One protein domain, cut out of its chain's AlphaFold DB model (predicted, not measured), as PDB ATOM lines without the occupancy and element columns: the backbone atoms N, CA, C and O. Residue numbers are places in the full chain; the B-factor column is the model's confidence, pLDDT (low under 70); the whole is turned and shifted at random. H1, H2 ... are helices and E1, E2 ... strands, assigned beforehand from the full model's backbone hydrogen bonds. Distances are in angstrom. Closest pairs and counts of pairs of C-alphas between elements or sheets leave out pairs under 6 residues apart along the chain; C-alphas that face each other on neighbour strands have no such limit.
ATOM      1  N   LYS A   5      33.694  34.903 209.701       95.19
ATOM      2  CA  LYS A   5      32.756  35.108 208.602       95.19
ATOM      3  C   LYS A   5      31.344  35.110 209.167       95.19
ATOM      4  O   LYS A   5      30.978  34.175 209.868       95.19
ATOM      5  N   TYR A   6      30.567  36.141 208.857       97.06
ATOM      6  CA  TYR A   6      29.177  36.263 209.292       97.06
ATOM      7  C   TYR A   6      28.253  36.108 208.088       97.06
ATOM      8  O   TYR A   6      28.499  36.695 207.034       97.06
ATOM      9  N   TYR A   7      27.225  35.275 208.223       97.56
ATOM     10  CA  TYR A   7      26.195  35.086 207.205       97.56
ATOM     11  C   TYR A   7      24.954  34.431 207.812       97.56
ATOM     12  O   TYR A   7      24.978  33.936 208.937       97.56
ATOM     13  N   TYR A   8      23.866  34.404 207.051       98.38
ATOM     14  CA  TYR A   8      22.628  33.743 207.437       98.38
ATOM     15  C   TYR A   8      22.489  32.406 206.707       98.38
ATOM     16  O   TYR A   8      22.852  32.276 205.536       98.38
ATOM     17  N   VAL A   9      21.918  31.417 207.391       97.94
ATOM     18  CA  VAL A   9      21.394  30.189 206.762       97.94
ATOM     19  C   VAL A   9      19.878  30.110 206.855       97.94
ATOM     20  O   VAL A   9      19.278  29.288 206.172       97.94
ATOM     21  N   THR A  10      19.243  30.971 207.654       97.94
ATOM     22  CA  THR A  10      17.789  31.119 207.679       97.94
ATOM     23  C   THR A  10      17.352  32.481 207.162       97.94
ATOM     24  O   THR A  10      18.050  33.478 207.338       97.94
ATOM     25  N   GLY A  11      16.184  32.528 206.522       97.62
ATOM     26  CA  GLY A  11      15.616  33.760 205.982       97.62
ATOM     27  C   GLY A  11      14.105  33.831 206.172       97.62
ATOM     28  O   GLY A  11      13.410  32.836 205.983       97.62
ATOM     29  N   ASN A  12      13.591  35.008 206.535       97.94
ATOM     30  CA  ASN A  12      12.154  35.292 206.545       97.94
ATOM     31  C   ASN A  12      11.745  35.796 205.154       97.94
ATOM     32  O   ASN A  12      11.932  36.978 204.849       97.94
ATOM     33  N   THR A  13      11.210  34.892 204.334       96.56
ATOM     34  CA  THR A  13      10.996  35.089 202.891       96.56
ATOM     35  C   THR A  13       9.510  35.063 202.508       96.56
ATOM     36  O   THR A  13       8.634  34.863 203.357       96.56
ATOM     37  N   ALA A  14       9.213  35.223 201.216       96.38
ATOM     38  CA  ALA A  14       7.881  35.008 200.649       96.38
ATOM     39  C   ALA A  14       7.376  33.551 200.754       96.38
ATOM     40  O   ALA A  14       6.168  33.324 200.704       96.38
ATOM     41  N   GLU A  15       8.268  32.574 200.942       96.69
ATOM     42  CA  GLU A  15       7.920  31.159 201.168       96.69
ATOM     43  C   GLU A  15       7.842  30.790 202.661       96.69
ATOM     44  O   GLU A  15       7.617  29.634 203.018       96.69
ATOM     45  N   GLY A  16       8.000  31.773 203.552       96.94
ATOM     46  CA  GLY A  16       8.103  31.566 204.992       96.94
ATOM     47  C   GLY A  16       9.550  31.505 205.475       96.94
ATOM     48  O   GLY A  16      10.441  32.124 204.881       96.94
ATOM     49  N   LEU A  17       9.783  30.787 206.579       96.69
ATOM     50  CA  LEU A  17      11.131  30.556 207.094       96.69
ATOM     51  C   LEU A  17      11.846  29.529 206.216       96.69
ATOM     52  O   LEU A  17      11.594  28.328 206.317       96.69
ATOM     53  N   VAL A  18      12.769  30.001 205.389       97.12
ATOM     54  CA  VAL A  18      13.667  29.133 204.628       97.12
ATOM     55  C   VAL A  18      14.876  28.794 205.487       97.12
ATOM     56  O   VAL A  18      15.344  29.632 206.259       97.12
ATOM     57  N   ASN A  19      15.371  27.563 205.364       97.19
ATOM     58  CA  ASN A  19      16.527  27.070 206.098       97.19
ATOM     59  C   ASN A  19      17.483  26.319 205.161       97.19
ATOM     60  O   ASN A  19      17.185  25.221 204.696       97.19
ATOM     61  N   PHE A  20      18.643  26.918 204.919       97.25
ATOM     62  CA  PHE A  20      19.736  26.389 204.111       97.25
ATOM     63  C   PHE A  20      20.859  25.771 204.954       97.25
ATOM     64  O   PHE A  20      21.968  25.591 204.461       97.25
ATOM     65  N   LEU A  21      20.623  25.431 206.225       97.31
ATOM     66  CA  LEU A  21      21.654  24.816 207.061       97.31
ATOM     67  C   LEU A  21      22.258  23.535 206.450       97.31
ATOM     68  O   LEU A  21      23.488  23.470 206.417       97.31
ATOM     69  N   PRO A  22      21.480  22.543 205.955       95.19
ATOM     70  CA  PRO A  22      22.028  21.245 205.554       95.19
ATOM     71  C   PRO A  22      23.239  21.312 204.604       95.19
ATOM     72  O   PRO A  22      24.278  20.763 204.972       95.19
ATOM     73  N   PRO A  23      23.203  22.048 203.470       94.94
ATOM     74  CA  PRO A  23      24.356  22.148 202.573       94.94
ATOM     75  C   PRO A  23      25.569  22.870 203.176       94.94
ATOM     76  O   PRO A  23      26.632  22.835 202.581       94.94
ATOM     77  N   ASN A  24      25.466  23.532 204.332       96.38
ATOM     78  CA  ASN A  24      26.617  24.168 204.989       96.38
ATOM     79  C   ASN A  24      27.332  23.243 205.978       96.38
ATOM     80  O   ASN A  24      28.480  23.518 206.337       96.38
ATOM     81  N   VAL A  25      26.660  22.171 206.411       94.81
ATOM     82  CA  VAL A  25      27.114  21.259 207.472       94.81
ATOM     83  C   VAL A  25      27.239  19.810 206.995       94.81
ATOM     84  O   VAL A  25      27.312  18.882 207.798       94.81
ATOM     85  N   GLU A  26      27.302  19.594 205.680       89.88
ATOM     86  CA  GLU A  26      27.566  18.271 205.120       89.88
ATOM     87  C   GLU A  26      28.973  17.772 205.472       89.88
ATOM     88  O   GLU A  26      29.955  18.506 205.373       89.88
ATOM     89  N   ASN A  27      29.083  16.476 205.776       87.19
ATOM     90  CA  ASN A  27      30.352  15.779 206.027       87.19
ATOM     91  C   ASN A  27      31.152  16.319 207.229       87.19
ATOM     92  O   ASN A  27      32.379  16.217 207.247       87.19
ATOM     93  N   PHE A  28      30.472  16.866 208.237       92.06
ATOM     94  CA  PHE A  28      31.101  17.187 209.515       92.06
ATOM     95  C   PHE A  28      31.201  15.951 210.409       92.06
ATOM     96  O   PHE A  28      30.261  15.160 210.504       92.06
ATOM     97  N   ASN A  29      32.336  15.807 211.093       92.12
ATOM     98  CA  ASN A  29      32.565  14.726 212.048       92.12
ATOM     99  C   ASN A  29      31.640  14.851 213.258       92.12
ATOM    100  O   ASN A  29      31.205  13.840 213.810       92.12
ATOM    101  N   GLN A  30      31.355  16.086 213.679       94.81
ATOM    102  CA  GLN A  30      30.526  16.343 214.843       94.81
ATOM    103  C   GLN A  30      29.619  17.560 214.649       94.81
ATOM    104  O   GLN A  30      30.074  18.665 214.360       94.81
ATOM    105  N   ILE A  31      28.325  17.353 214.880       96.81
ATOM    106  CA  ILE A  31      27.312  18.409 214.932       96.81
ATOM    107  C   ILE A  31      26.656  18.336 216.308       96.81
ATOM    108  O   ILE A  31      26.151  17.283 216.694       96.81
ATOM    109  N   ILE A  32      26.679  19.434 217.059       97.69
ATOM    110  CA  ILE A  32      26.100  19.546 218.397       97.69
ATOM    111  C   ILE A  32      24.911  20.503 218.335       97.69
ATOM    112  O   ILE A  32      25.056  21.683 218.014       97.69
ATOM    113  N   ILE A  33      23.728  19.983 218.657       98.12
ATOM    114  CA  ILE A  33      22.465  20.719 218.652       98.12
ATOM    115  C   ILE A  33      22.135  21.144 220.082       98.12
ATOM    116  O   ILE A  33      21.912  20.307 220.955       98.12
ATOM    117  N   LEU A  34      22.072  22.451 220.313       98.44
ATOM    118  CA  LEU A  34      21.731  23.055 221.595       98.44
ATOM    119  C   LEU A  34      20.210  23.154 221.735       98.44
ATOM    120  O   LEU A  34      19.563  23.920 221.014       98.44
ATOM    121  N   LYS A  35      19.643  22.396 222.678       97.94
ATOM    122  CA  LYS A  35      18.210  22.381 222.988       97.94
ATOM    123  C   LYS A  35      17.931  23.155 224.262       97.94
ATOM    124  O   LYS A  35      18.421  22.805 225.333       97.94
ATOM    125  N   HIS A  36      17.126  24.203 224.122       97.38
ATOM    126  CA  HIS A  36      16.544  24.952 225.231       97.38
ATOM    127  C   HIS A  36      15.487  25.940 224.703       97.38
ATOM    128  O   HIS A  36      15.688  26.499 223.619       97.38
ATOM    129  N   PRO A  37      14.405  26.233 225.447       95.81
ATOM    130  CA  PRO A  37      13.411  27.225 225.032       95.81
ATOM    131  C   PRO A  37      13.916  28.674 224.950       95.81
ATOM    132  O   PRO A  37      13.423  29.419 224.109       95.81
ATOM    133  N   SER A  38      14.892  29.067 225.780       97.25
ATOM    134  CA  SER A  38      15.552  30.386 225.702       97.25
ATOM    135  C   SER A  38      16.604  30.428 224.596       97.25
ATOM    136  O   SER A  38      17.608  29.705 224.636       97.25
ATOM    137  N   HIS A  39      16.406  31.326 223.636       98.00
ATOM    138  CA  HIS A  39      17.394  31.683 222.625       98.00
ATOM    139  C   HIS A  39      18.550  32.498 223.213       98.00
ATOM    140  O   HIS A  39      19.679  32.378 222.725       98.00
ATOM    141  N   GLN A  40      18.321  33.272 224.279       98.06
ATOM    142  CA  GLN A  40      19.388  34.007 224.961       98.06
ATOM    143  C   GLN A  40      20.395  33.060 225.623       98.06
ATOM    144  O   GLN A  40      21.597  33.240 225.433       98.06
ATOM    145  N   LEU A  41      19.937  32.002 226.309       98.38
ATOM    146  CA  LEU A  41      20.830  31.002 226.909       98.38
ATOM    147  C   LEU A  41      21.695  30.309 225.848       98.38
ATOM    148  O   LEU A  41      22.919  30.236 225.980       98.38
ATOM    149  N   LYS A  42      21.065  29.827 224.767       98.56
ATOM    150  CA  LYS A  42      21.770  29.194 223.640       98.56
ATOM    151  C   LYS A  42      22.796  30.148 223.026       98.56
ATOM    152  O   LYS A  42      23.936  29.755 222.796       98.56
ATOM    153  N   THR A  43      22.432  31.418 222.836       98.69
ATOM    154  CA  THR A  43      23.351  32.438 222.313       98.69
ATOM    155  C   THR A  43      24.519  32.701 223.259       98.69
ATOM    156  O   THR A  43      25.653  32.827 222.802       98.69
ATOM    157  N   ALA A  44      24.278  32.774 224.570       98.62
ATOM    158  CA  ALA A  44      25.332  32.988 225.558       98.62
ATOM    159  C   ALA A  44      26.373  31.858 225.528       98.62
ATOM    160  O   ALA A  44      27.576  32.121 225.516       98.62
ATOM    161  N   VAL A  45      25.919  30.605 225.421       98.75
ATOM    162  CA  VAL A  45      26.811  29.447 225.269       98.75
ATOM    163  C   VAL A  45      27.573  29.489 223.942       98.75
ATOM    164  O   VAL A  45      28.791  29.318 223.946       98.75
ATOM    165  N   LEU A  46      26.914  29.801 222.820       98.75
ATOM    166  CA  LEU A  46      27.600  29.963 221.529       98.75
ATOM    167  C   LEU A  46      28.662  31.072 221.581       98.75
ATOM    168  O   LEU A  46      29.768  30.870 221.089       98.75
ATOM    169  N   LYS A  47      28.390  32.209 222.232       98.56
ATOM    170  CA  LYS A  47      29.371  33.295 222.419       98.56
ATOM    171  C   LYS A  47      30.598  32.840 223.219       98.56
ATOM    172  O   LYS A  47      31.718  33.199 222.859       98.56
ATOM    173  N   ASN A  48      30.419  32.014 224.250       98.56
ATOM    174  CA  ASN A  48      31.541  31.421 224.982       98.56
ATOM    175  C   ASN A  48      32.352  30.432 224.126       98.56
ATOM    176  O   ASN A  48      33.584  30.418 224.203       98.56
ATOM    177  N   ILE A  49      31.686  29.637 223.286       98.44
ATOM    178  CA  ILE A  49      32.351  28.740 222.329       98.44
ATOM    179  C   ILE A  49      33.170  29.552 221.315       98.44
ATOM    180  O   ILE A  49      34.345  29.252 221.111       98.44
ATOM    181  N   ILE A  50      32.600  30.624 220.751       98.31
ATOM    182  CA  ILE A  50      33.311  31.554 219.856       98.31
ATOM    183  C   ILE A  50      34.576  32.061 220.542       98.31
ATOM    184  O   ILE A  50      35.662  31.895 220.002       98.31
ATOM    185  N   LYS A  51      34.457  32.595 221.762       97.75
ATOM    186  CA  LYS A  51      35.597  33.113 222.532       97.75
ATOM    187  C   LYS A  51      36.687  32.065 222.789       97.75
ATOM    188  O   LYS A  51      37.860  32.397 222.891       97.75
ATOM    189  N   THR A  52      36.310  30.796 222.907       96.94
ATOM    190  CA  THR A  52      37.262  29.699 223.139       96.94
ATOM    191  C   THR A  52      38.112  29.408 221.899       96.94
ATOM    192  O   THR A  52      39.302  29.107 222.014       96.94
ATOM    193  N   TYR A  53      37.512  29.500 220.710       96.94
ATOM    194  CA  TYR A  53      38.141  29.095 219.451       96.94
ATOM    195  C   TYR A  53      38.619  30.260 218.573       96.94
ATOM    196  O   TYR A  53      39.407  30.029 217.657       96.94
ATOM    197  N   GLU A  54      38.197  31.497 218.852       96.50
ATOM    198  CA  GLU A  54      38.432  32.662 217.986       96.50
ATOM    199  C   GLU A  54      39.897  33.037 217.802       96.50
ATOM    200  O   GLU A  54      40.198  33.698 216.822       96.50
ATOM    201  N   ASP A  55      40.804  32.620 218.686       96.19
ATOM    202  CA  ASP A  55      42.247  32.866 218.545       96.19
ATOM    203  C   ASP A  55      42.982  31.735 217.798       96.19
ATOM    204  O   ASP A  55      44.152  31.880 217.439       96.19
ATOM    205  N   GLN A  56      42.316  30.596 217.574       95.12
ATOM    206  CA  GLN A  56      42.931  29.360 217.075       95.12
ATOM    207  C   GLN A  56      42.465  28.984 215.666       95.12
ATOM    208  O   GLN A  56      43.261  28.471 214.882       95.12
ATOM    209  N   TYR A  57      41.199  29.247 215.342       97.00
ATOM    210  CA  TYR A  57      40.568  28.801 214.100       97.00
ATOM    211  C   TYR A  57      39.817  29.934 213.410       97.00
ATOM    212  O   TYR A  57      39.467  30.937 214.037       97.00
ATOM    213  N   ASN A  58      39.549  29.768 212.116       96.38
ATOM    214  CA  ASN A  58      38.563  30.602 211.450       96.38
ATOM    215  C   ASN A  58      37.167  30.141 211.861       96.38
ATOM    216  O   ASN A  58      36.893  28.945 211.953       96.38
ATOM    217  N   LEU A  59      36.288  31.099 212.132       98.00
ATOM    218  CA  LEU A  59      34.937  30.814 212.591       98.00
ATOM    219  C   LEU A  59      33.922  31.304 211.569       98.00
ATOM    220  O   LEU A  59      33.948  32.457 211.140       98.00
ATOM    221  N   GLU A  60      32.976  30.441 211.237       97.94
ATOM    222  CA  GLU A  60      31.777  30.804 210.494       97.94
ATOM    223  C   GLU A  60      30.625  30.964 211.489       97.94
ATOM    224  O   GLU A  60      30.237  30.015 212.168       97.94
ATOM    225  N   ILE A  61      30.111  32.185 211.618       98.44
ATOM    226  CA  ILE A  61      29.075  32.561 212.578       98.44
ATOM    227  C   ILE A  61      27.743  32.687 211.841       98.44
ATOM    228  O   ILE A  61      27.593  33.525 210.950       98.44
ATOM    229  N   LEU A  62      26.774  31.867 212.246       98.56
ATOM    230  CA  LEU A  62      25.433  31.859 211.674       98.56
ATOM    231  C   LEU A  62      24.576  32.906 212.390       98.56
ATOM    232  O   LEU A  62      24.230  32.745 213.563       98.56
ATOM    233  N   LEU A  63      24.260  33.995 211.696       98.38
ATOM    234  CA  LEU A  63      23.432  35.088 212.200       98.38
ATOM    235  C   LEU A  63      21.951  34.686 212.276       98.38
ATOM    236  O   LEU A  63      21.517  33.756 211.597       98.38
ATOM    237  N   SER A  64      21.169  35.392 213.100       98.06
ATOM    238  CA  SER A  64      19.802  34.992 213.446       98.06
ATOM    239  C   SER A  64      18.709  35.864 212.849       98.06
ATOM    240  O   SER A  64      18.694  37.085 212.992       98.06
ATOM    241  N   THR A  65      17.690  35.212 212.283       97.50
ATOM    242  CA  THR A  65      16.435  35.873 211.882       97.50
ATOM    243  C   THR A  65      15.622  36.403 213.070       97.50
ATOM    244  O   THR A  65      14.705  37.207 212.876       97.50
ATOM    245  N   LEU A  66      15.964  35.988 214.295       97.88
ATOM    246  CA  LEU A  66      15.355  36.458 215.540       97.88
ATOM    247  C   LEU A  66      15.924  37.792 216.045       97.88
ATOM    248  O   LEU A  66      15.444  38.279 217.062       97.88
ATOM    249  N   GLY A  67      16.906  38.380 215.357       96.69
ATOM    250  CA  GLY A  67      17.493  39.675 215.712       96.69
ATOM    251  C   GLY A  67      18.973  39.596 216.084       96.69
ATOM    252  O   GLY A  67      19.536  38.515 216.262       96.69
ATOM    253  N   ASN A  68      19.594  40.768 216.211       95.69
ATOM    254  CA  ASN A  68      21.043  40.949 216.355       95.69
ATOM    255  C   ASN A  68      21.597  40.443 217.694       95.69
ATOM    256  O   ASN A  68      22.793  40.171 217.816       95.69
ATOM    257  N   ASP A  69      20.740  40.302 218.703       96.19
ATOM    258  CA  ASP A  69      21.136  39.781 220.009       96.19
ATOM    259  C   ASP A  69      21.372  38.264 220.000       96.19
ATOM    260  O   ASP A  69      21.981  37.741 220.941       96.19
ATOM    261  N   PHE A  70      20.953  37.572 218.934       98.19
ATOM    262  CA  PHE A  70      20.969  36.117 218.806       98.19
ATOM    263  C   PHE A  70      21.945  35.621 217.730       98.19
ATOM    264  O   PHE A  70      22.160  36.258 216.703       98.19
ATOM    265  N   ILE A  71      22.496  34.426 217.946       97.88
ATOM    266  CA  ILE A  71      23.349  33.702 216.987       97.88
ATOM    267  C   ILE A  71      22.776  32.296 216.839       97.88
ATOM    268  O   ILE A  71      22.490  31.665 217.847       97.88
ATOM    269  N   GLU A  72      22.613  31.777 215.627       97.94
ATOM    270  CA  GLU A  72      22.006  30.454 215.415       97.94
ATOM    271  C   GLU A  72      23.021  29.313 215.448       97.94
ATOM    272  O   GLU A  72      22.643  28.165 215.679       97.94
ATOM    273  N   GLY A  73      24.306  29.610 215.256       98.38
ATOM    274  CA  GLY A  73      25.354  28.606 215.319       98.38
ATOM    275  C   GLY A  73      26.754  29.107 214.991       98.38
ATOM    276  O   GLY A  73      26.967  30.270 214.647       98.38
ATOM    277  N   VAL A  74      27.706  28.192 215.128       98.50
ATOM    278  CA  VAL A  74      29.134  28.370 214.875       98.50
ATOM    279  C   VAL A  74      29.642  27.125 214.160       98.50
ATOM    280  O   VAL A  74      29.439  26.007 214.638       98.50
ATOM    281  N   ILE A  75      30.314  27.318 213.033       98.12
ATOM    282  CA  ILE A  75      30.954  26.263 212.251       98.12
ATOM    283  C   ILE A  75      32.472  26.468 212.323       98.12
ATOM    284  O   ILE A  75      32.966  27.575 212.099       98.12
ATOM    285  N   ILE A  76      33.202  25.391 212.627       97.38
ATOM    286  CA  ILE A  76      34.668  25.359 212.666       97.38
ATOM    287  C   ILE A  76      35.130  24.233 211.741       97.38
ATOM    288  O   ILE A  76      35.131  23.054 212.114       97.38
ATOM    289  N   ARG A  77      35.474  24.586 210.498       95.00
ATOM    290  CA  ARG A  77      35.772  23.598 209.448       95.00
ATOM    291  C   ARG A  77      37.063  22.838 209.726       95.00
ATOM    292  O   ARG A  77      37.116  21.637 209.486       95.00
ATOM    293  N   GLU A  78      38.068  23.509 210.279       95.31
ATOM    294  CA  GLU A  78      39.415  22.979 210.515       95.31
ATOM    295  C   GLU A  78      39.437  21.774 211.460       95.31
ATOM    296  O   GLU A  78      40.264  20.883 211.286       95.31
ATOM    297  N   ILE A  79      38.512  21.729 212.424       95.25
ATOM    298  CA  ILE A  79      38.331  20.594 213.345       95.25
ATOM    299  C   ILE A  79      37.044  19.809 213.069       95.25
ATOM    300  O   ILE A  79      36.706  18.898 213.815       95.25
ATOM    301  N   SER A  80      36.328  20.127 211.986       95.44
ATOM    302  CA  SER A  80      35.103  19.438 211.565       95.44
ATOM    303  C   SER A  80      34.013  19.386 212.653       95.44
ATOM    304  O   SER A  80      33.366  18.355 212.866       95.44
ATOM    305  N   VAL A  81      33.776  20.524 213.319       96.75
ATOM    306  CA  VAL A  81      32.776  20.658 214.394       96.75
ATOM    307  C   VAL A  81      31.785  21.786 214.101       96.75
ATOM    308  O   VAL A  81      32.159  22.866 213.641       96.75
ATOM    309  N   VAL A  82      30.513  21.538 214.415       97.56
ATOM    310  CA  VAL A  82      29.411  22.503 214.313       97.56
ATOM    311  C   VAL A  82      28.645  22.573 215.628       97.56
ATOM    312  O   VAL A  82      28.282  21.542 216.190       97.56
ATOM    313  N   PHE A  83      28.323  23.782 216.079       98.31
ATOM    314  CA  PHE A  83      27.405  24.034 217.191       98.31
ATOM    315  C   PHE A  83      26.224  24.852 216.678       98.31
ATOM    316  O   PHE A  83      26.428  25.939 216.148       98.31
ATOM    317  N   ILE A  84      24.997  24.363 216.827       98.25
ATOM    318  CA  ILE A  84      23.796  25.017 216.283       98.25
ATOM    319  C   ILE A  84      22.645  24.994 217.277       98.25
ATOM    320  O   ILE A  84      22.542  24.102 218.114       98.25
ATOM    321  N   MET A  85      21.744  25.962 217.167       97.88
ATOM    322  CA  MET A  85      20.459  25.918 217.852       97.88
ATOM    323  C   MET A  85      19.538  24.870 217.222       97.88
ATOM    324  O   MET A  85      19.453  24.737 216.002       97.88
ATOM    325  N   ASP A  86      18.760  24.207 218.068       96.94
ATOM    326  CA  ASP A  86      17.655  23.323 217.687       96.94
ATOM    327  C   ASP A  86      16.680  23.916 216.660       96.94
ATOM    328  O   ASP A  86      16.255  23.209 215.752       96.94
ATOM    329  N   ARG A  87      16.373  25.216 216.745       95.19
ATOM    330  CA  ARG A  87      15.485  25.920 215.801       95.19
ATOM    331  C   ARG A  87      15.893  25.726 214.339       95.19
ATOM    332  O   ARG A  87      15.023  25.660 213.475       95.19
ATOM    333  N   ILE A  88      17.198  25.690 214.067       96.31
ATOM    334  CA  ILE A  88      17.722  25.602 212.702       96.31
ATOM    335  C   ILE A  88      18.199  24.201 212.335       96.31
ATOM    336  O   ILE A  88      18.498  23.965 211.166       96.31
ATOM    337  N   ALA A  89      18.238  23.274 213.293       95.56
ATOM    338  CA  ALA A  89      18.574  21.882 213.052       95.56
ATOM    339  C   ALA A  89      17.453  21.212 212.236       95.56
ATOM    340  O   ALA A  89      16.473  20.707 212.779       95.56
ATOM    341  N   SER A  90      17.582  21.264 210.910       89.31
ATOM    342  CA  SER A  90      16.623  20.709 209.954       89.31
ATOM    343  C   SER A  90      17.285  19.682 209.039       89.31
ATOM    344  O   SER A  90      18.505  19.667 208.882       89.31
ATOM    345  N   GLY A  91      16.463  18.829 208.425       85.19
ATOM    346  CA  GLY A  91      16.941  17.735 207.581       85.19
ATOM    347  C   GLY A  91      17.591  16.600 208.377       85.19
ATOM    348  O   GLY A  91      17.494  16.536 209.603       85.19
ATOM    349  N   ASP A  92      18.225  15.677 207.658       84.06
ATOM    350  CA  ASP A  92      19.035  14.618 208.257       84.06
ATOM    351  C   ASP A  92      20.459  15.145 208.483       84.06
ATOM    352  O   ASP A  92      21.229  15.311 207.537       84.06
ATOM    353  N   LEU A  93      20.788  15.437 209.742       88.69
ATOM    354  CA  LEU A  93      22.123  15.873 210.166       88.69
ATOM    355  C   LEU A  93      23.001  14.687 210.613       88.69
ATOM    356  O   LEU A  93      24.000  14.872 211.307       88.69
ATOM    357  N   GLY A  94      22.624  13.460 210.240       82.94
ATOM    358  CA  GLY A  94      23.358  12.244 210.556       82.94
ATOM    359  C   GLY A  94      23.447  11.991 212.061       82.94
ATOM    360  O   GLY A  94      22.451  12.009 212.781       82.94
ATOM    361  N   ALA A  95      24.660  11.742 212.556       81.75
ATOM    362  CA  ALA A  95      24.927  11.434 213.963       81.75
ATOM    363  C   ALA A  95      25.052  12.694 214.845       81.75
ATOM    364  O   ALA A  95      25.966  12.792 215.668       81.75
ATOM    365  N   ALA A  96      24.158  13.670 214.663       92.94
ATOM    366  CA  ALA A  96      24.149  14.880 215.476       92.94
ATOM    367  C   ALA A  96      23.897  14.555 216.961       92.94
ATOM    368  O   ALA A  96      23.053  13.729 217.313       92.94
ATOM    369  N   ILE A  97      24.641  15.222 217.840       94.50
ATOM    370  CA  ILE A  97      24.522  15.092 219.290       94.50
ATOM    371  C   ILE A  97      23.581  16.182 219.777       94.50
ATOM    372  O   ILE A  97      23.898  17.368 219.717       94.50
ATOM    373  N   GLU A  98      22.429  15.784 220.295       96.00
ATOM    374  CA  GLU A  98      21.497  16.714 220.917       96.00
ATOM    375  C   GLU A  98      21.847  16.908 222.393       96.00
ATOM    376  O   GLU A  98      21.932  15.946 223.160       96.00
ATOM    377  N   LEU A  99      22.030  18.161 222.798       96.88
ATOM    378  CA  LEU A  99      22.298  18.540 224.176       96.88
ATOM    379  C   LEU A  99      21.117  19.323 224.741       96.88
ATOM    380  O   LEU A  99      20.912  20.486 224.391       96.88
ATOM    381  N   ASP A 100      20.386  18.704 225.663       96.88
ATOM    382  CA  ASP A 100      19.397  19.401 226.480       96.88
ATOM    383  C   ASP A 100      20.095  20.218 227.574       96.88
ATOM    384  O   ASP A 100      20.652  19.679 228.534       96.88
ATOM    385  N   MET A 101      20.083  21.540 227.412       97.12
ATOM    386  CA  MET A 101      20.737  22.463 228.336       97.12
ATOM    387  C   MET A 101      19.969  22.604 229.652       97.12
ATOM    388  O   MET A 101      20.564  23.014 230.648       97.12
ATOM    389  N   ASN A 102      18.686  22.225 229.689       95.50
ATOM    390  CA  ASN A 102      17.882  22.269 230.909       95.50
ATOM    391  C   ASN A 102      18.455  21.350 232.003       95.50
ATOM    392  O   ASN A 102      18.291  21.613 233.188       95.50
ATOM    393  N   LEU A 103      19.211  20.312 231.623       94.69
ATOM    394  CA  LEU A 103      19.894  19.400 232.551       94.69
ATOM    395  C   LEU A 103      20.979  20.072 233.411       94.69
ATOM    396  O   LEU A 103      21.482  19.458 234.352       94.69
ATOM    397  N   PHE A 104      21.366  21.305 233.081       95.56
ATOM    398  CA  PHE A 104      22.417  22.058 233.767       95.56
ATOM    399  C   PHE A 104      21.885  23.258 234.552       95.56
ATOM    400  O   PHE A 104      22.677  23.926 235.222       95.56
ATOM    401  N   LEU A 105      20.584  23.540 234.455       95.06
ATOM    402  CA  LEU A 105      19.941  24.667 235.119       95.06
ATOM    403  C   LEU A 105      19.363  24.237 236.466       95.06
ATOM    404  O   LEU A 105      18.924  23.101 236.639       95.06
ATOM    405  N   ASN A 106      19.383  25.152 237.433       89.88
ATOM    406  CA  ASN A 106      18.742  24.919 238.728       89.88
ATOM    407  C   ASN A 106      17.239  25.219 238.699       89.88
ATOM    408  O   ASN A 106      16.487  24.638 239.481       89.88
ATOM    409  N   GLU A 107      16.815  26.149 237.843       86.62
ATOM    410  CA  GLU A 107      15.411  26.516 237.673       86.62
ATOM    411  C   GLU A 107      14.750  25.645 236.605       86.62
ATOM    412  O   GLU A 107      15.351  25.328 235.578       86.62
ATOM    413  N   GLU A 108      13.500  25.255 236.850       86.38
ATOM    414  CA  GLU A 108      12.690  24.581 235.839       86.38
ATOM    415  C   GLU A 108      12.272  25.564 234.742       86.38
ATOM    416  O   GLU A 108      12.069  26.754 234.993       86.38
ATOM    417  N   SER A 333      22.501  31.811 235.290       96.62
ATOM    418  CA  SER A 333      23.732  32.396 235.808       96.62
ATOM    419  C   SER A 333      24.919  32.163 234.873       96.62
ATOM    420  O   SER A 333      24.977  31.195 234.115       96.62
ATOM    421  N   GLU A 334      25.946  33.005 234.999       97.25
ATOM    422  CA  GLU A 334      27.227  32.803 234.310       97.25
ATOM    423  C   GLU A 334      27.862  31.441 234.658       97.25
ATOM    424  O   GLU A 334      28.469  30.790 233.810       97.25
ATOM    425  N   SER A 335      27.669  30.963 235.893       97.25
ATOM    426  CA  SER A 335      28.136  29.641 236.330       97.25
ATOM    427  C   SER A 335      27.468  28.506 235.548       97.25
ATOM    428  O   SER A 335      28.146  27.563 235.146       97.25
ATOM    429  N   GLU A 336      26.161  28.594 235.293       97.81
ATOM    430  CA  GLU A 336      25.431  27.606 234.489       97.81
ATOM    431  C   GLU A 336      25.873  27.647 233.024       97.81
ATOM    432  O   GLU A 336      26.209  26.601 232.470       97.81
ATOM    433  N   ILE A 337      26.000  28.841 232.431       98.25
ATOM    434  CA  ILE A 337      26.530  29.011 231.065       98.25
ATOM    435  C   ILE A 337      27.920  28.366 230.944       98.25
ATOM    436  O   ILE A 337      28.178  27.605 230.006       98.25
ATOM    437  N   ASN A 338      28.816  28.621 231.901       98.00
ATOM    438  CA  ASN A 338      30.176  28.076 231.897       98.00
ATOM    439  C   ASN A 338      30.198  26.554 232.081       98.00
ATOM    440  O   ASN A 338      30.982  25.877 231.414       98.00
ATOM    441  N   LYS A 339      29.331  25.996 232.938       97.81
ATOM    442  CA  LYS A 339      29.186  24.538 233.098       97.81
ATOM    443  C   LYS A 339      28.736  23.876 231.799       97.81
ATOM    444  O   LYS A 339      29.348  22.893 231.393       97.81
ATOM    445  N   ILE A 340      27.714  24.431 231.142       98.25
ATOM    446  CA  ILE A 340      27.207  23.917 229.864       98.25
ATOM    447  C   ILE A 340      28.300  23.994 228.796       98.25
ATOM    448  O   ILE A 340      28.576  23.005 228.123       98.25
ATOM    449  N   THR A 341      28.967  25.147 228.687       98.19
ATOM    450  CA  THR A 341      30.064  25.359 227.730       98.19
ATOM    451  C   THR A 341      31.185  24.342 227.954       98.19
ATOM    452  O   THR A 341      31.595  23.672 227.015       98.19
ATOM    453  N   THR A 342      31.652  24.178 229.195       97.50
ATOM    454  CA  THR A 342      32.730  23.229 229.525       97.50
ATOM    455  C   THR A 342      32.328  21.803 229.163       97.50
ATOM    456  O   THR A 342      33.087  21.101 228.503       97.50
ATOM    457  N   PHE A 343      31.102  21.399 229.510       97.44
ATOM    458  CA  PHE A 343      30.591  20.078 229.160       97.44
ATOM    459  C   PHE A 343      30.567  19.847 227.644       97.44
ATOM    460  O   PHE A 343      30.938  18.767 227.196       97.44
ATOM    461  N   ILE A 344      30.139  20.842 226.859       96.69
ATOM    462  CA  ILE A 344      30.148  20.775 225.392       96.69
ATOM    463  C   ILE A 344      31.571  20.574 224.876       96.69
ATOM    464  O   ILE A 344      31.807  19.665 224.084       96.69
ATOM    465  N   LEU A 345      32.512  21.401 225.335       95.31
ATOM    466  CA  LEU A 345      33.900  21.371 224.874       95.31
ATOM    467  C   LEU A 345      34.593  20.045 225.220       95.31
ATOM    468  O   LEU A 345      35.324  19.515 224.391       95.31
ATOM    469  N   ASP A 346      34.285  19.444 226.372       94.00
ATOM    470  CA  ASP A 346      34.783  18.115 226.763       94.00
ATOM    471  C   ASP A 346      34.266  16.978 225.857       94.00
ATOM    472  O   ASP A 346      34.795  15.862 225.882       94.00
ATOM    473  N   LYS A 347      33.206  17.220 225.072       88.44
ATOM    474  CA  LYS A 347      32.682  16.273 224.073       88.44
ATOM    475  C   LYS A 347      33.272  16.479 222.686       88.44
ATOM    476  O   LYS A 347      33.038  15.624 221.828       88.44
ATOM    477  N   VAL A 348      33.999  17.570 222.457       88.94
ATOM    478  CA  VAL A 348      34.582  17.858 221.151       88.94
ATOM    479  C   VAL A 348      35.748  16.917 220.898       88.94
ATOM    480  O   VAL A 348      36.709  16.883 221.662       88.94
TER     481      VAL A 348
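What this domain is: This is residues 5 to 108 and 333 to 348 of the 350 residues of an uncharacterized protein of Virgibacillus profundi (UniProt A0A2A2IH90). A twisted sheet of six strands has the long helix H1 packed along one face, while H3 crosses H1 steeply and only grazes the sheet. The hairpin of E2 and E3, running on from edge strand E1, makes one end of the domain; the short H2 packs on H3 toward the other. The 120 printed residues hold eight named strands and three named helices, in the order E1 E2 E3 E4 H1 E5 E6 E7 E8 H2 H3. The mixed sheet runs E1 E5 E6 E7 E4 E8, E2 and E3 form an antiparallel sheet of two, and the class is mixed, helices and strands. The whole is compact, with a radius of gyration of the C-alphas of 13.7 A and spans of 40 by 32 by 26 A.

How they stand to each other: In the large sheet, E5 (residues 59 to 63), E6 (71 to 76) and E7 (81 to 85) form a meander, each strand the antiparallel neighbour of the one before. E5 and E6 are a hairpin, with N 62 and O 73 2.9 A apart, and so are E6 and E7, with N 74 and O 83 at 2.8 A. E1 (residues 5 to 8) is an edge strand parallel to E5, with N 61 and O 5 at 2.8 A. E4 (residues 30 to 35) is parallel to E7, with N 32 and O 82 at 2.8 A. The other edge strand, E8 (residues 97 to 100), is parallel to E4, with N 33 and O 97 at 2.8 A. H1 (residues 39 to 53) is on one face, making two layers, helix and sheet, at a height over the sheet of 8.1 A; it lies over E6 and runs along the strands, at 20 degrees to E6 on the local plane. The closest C-alphas of H1 and E6 are those of Thr 43 and Ile 71, 5.5 A apart. E4, H1 and E5 form a split strand-helix-strand unit, two strands running the same way with E6 and E7 between them, and its crossover is right-handed. H3 (residues 334 to 345) touches H1 at a steep tilt of 58 degrees, the same way; their closest C-alphas, Val 45 and Thr 341, are 5.8 A apart. H3 only grazes the sheet with residues 340 to 344. H2 (residues 101 to 104) touches residues 336 to 340 of H3, closest at the C-alphas of Phe 104 and Glu 336, 6.4 A. E1 runs on into E2 (residues 10 to 13) at 41 degrees, and E2 forms a hairpin with E3 (residues 16 to 19), with N 11 and O 18 at 3.0 A. Every O i to N i+4 pair is within hydrogen-bond range in H1 and H3; H2 is too short for such a pair.

Where its parts are: E1 begins at C-alpha 5, (32.756, 35.108, 208.602). H1 is 21.1 A long from C-alpha 39 at (17.394, 31.683, 222.625), E4 is 16.0 A and E6 14.7 A. H3 is 16.3 A long and ends at C-alpha 345, (33.900, 21.371, 224.874).

The domain as a whole: The C-alphas farthest apart, those of Ala 14 and Ser 335, are 41.4 A apart. Residues 109 to 332 are not printed, and C-alphas 108 and 333 are 13.5 A apart across the cut. The link from E7 to E8, 11 residues, is long. No printed residue has a pLDDT under 70.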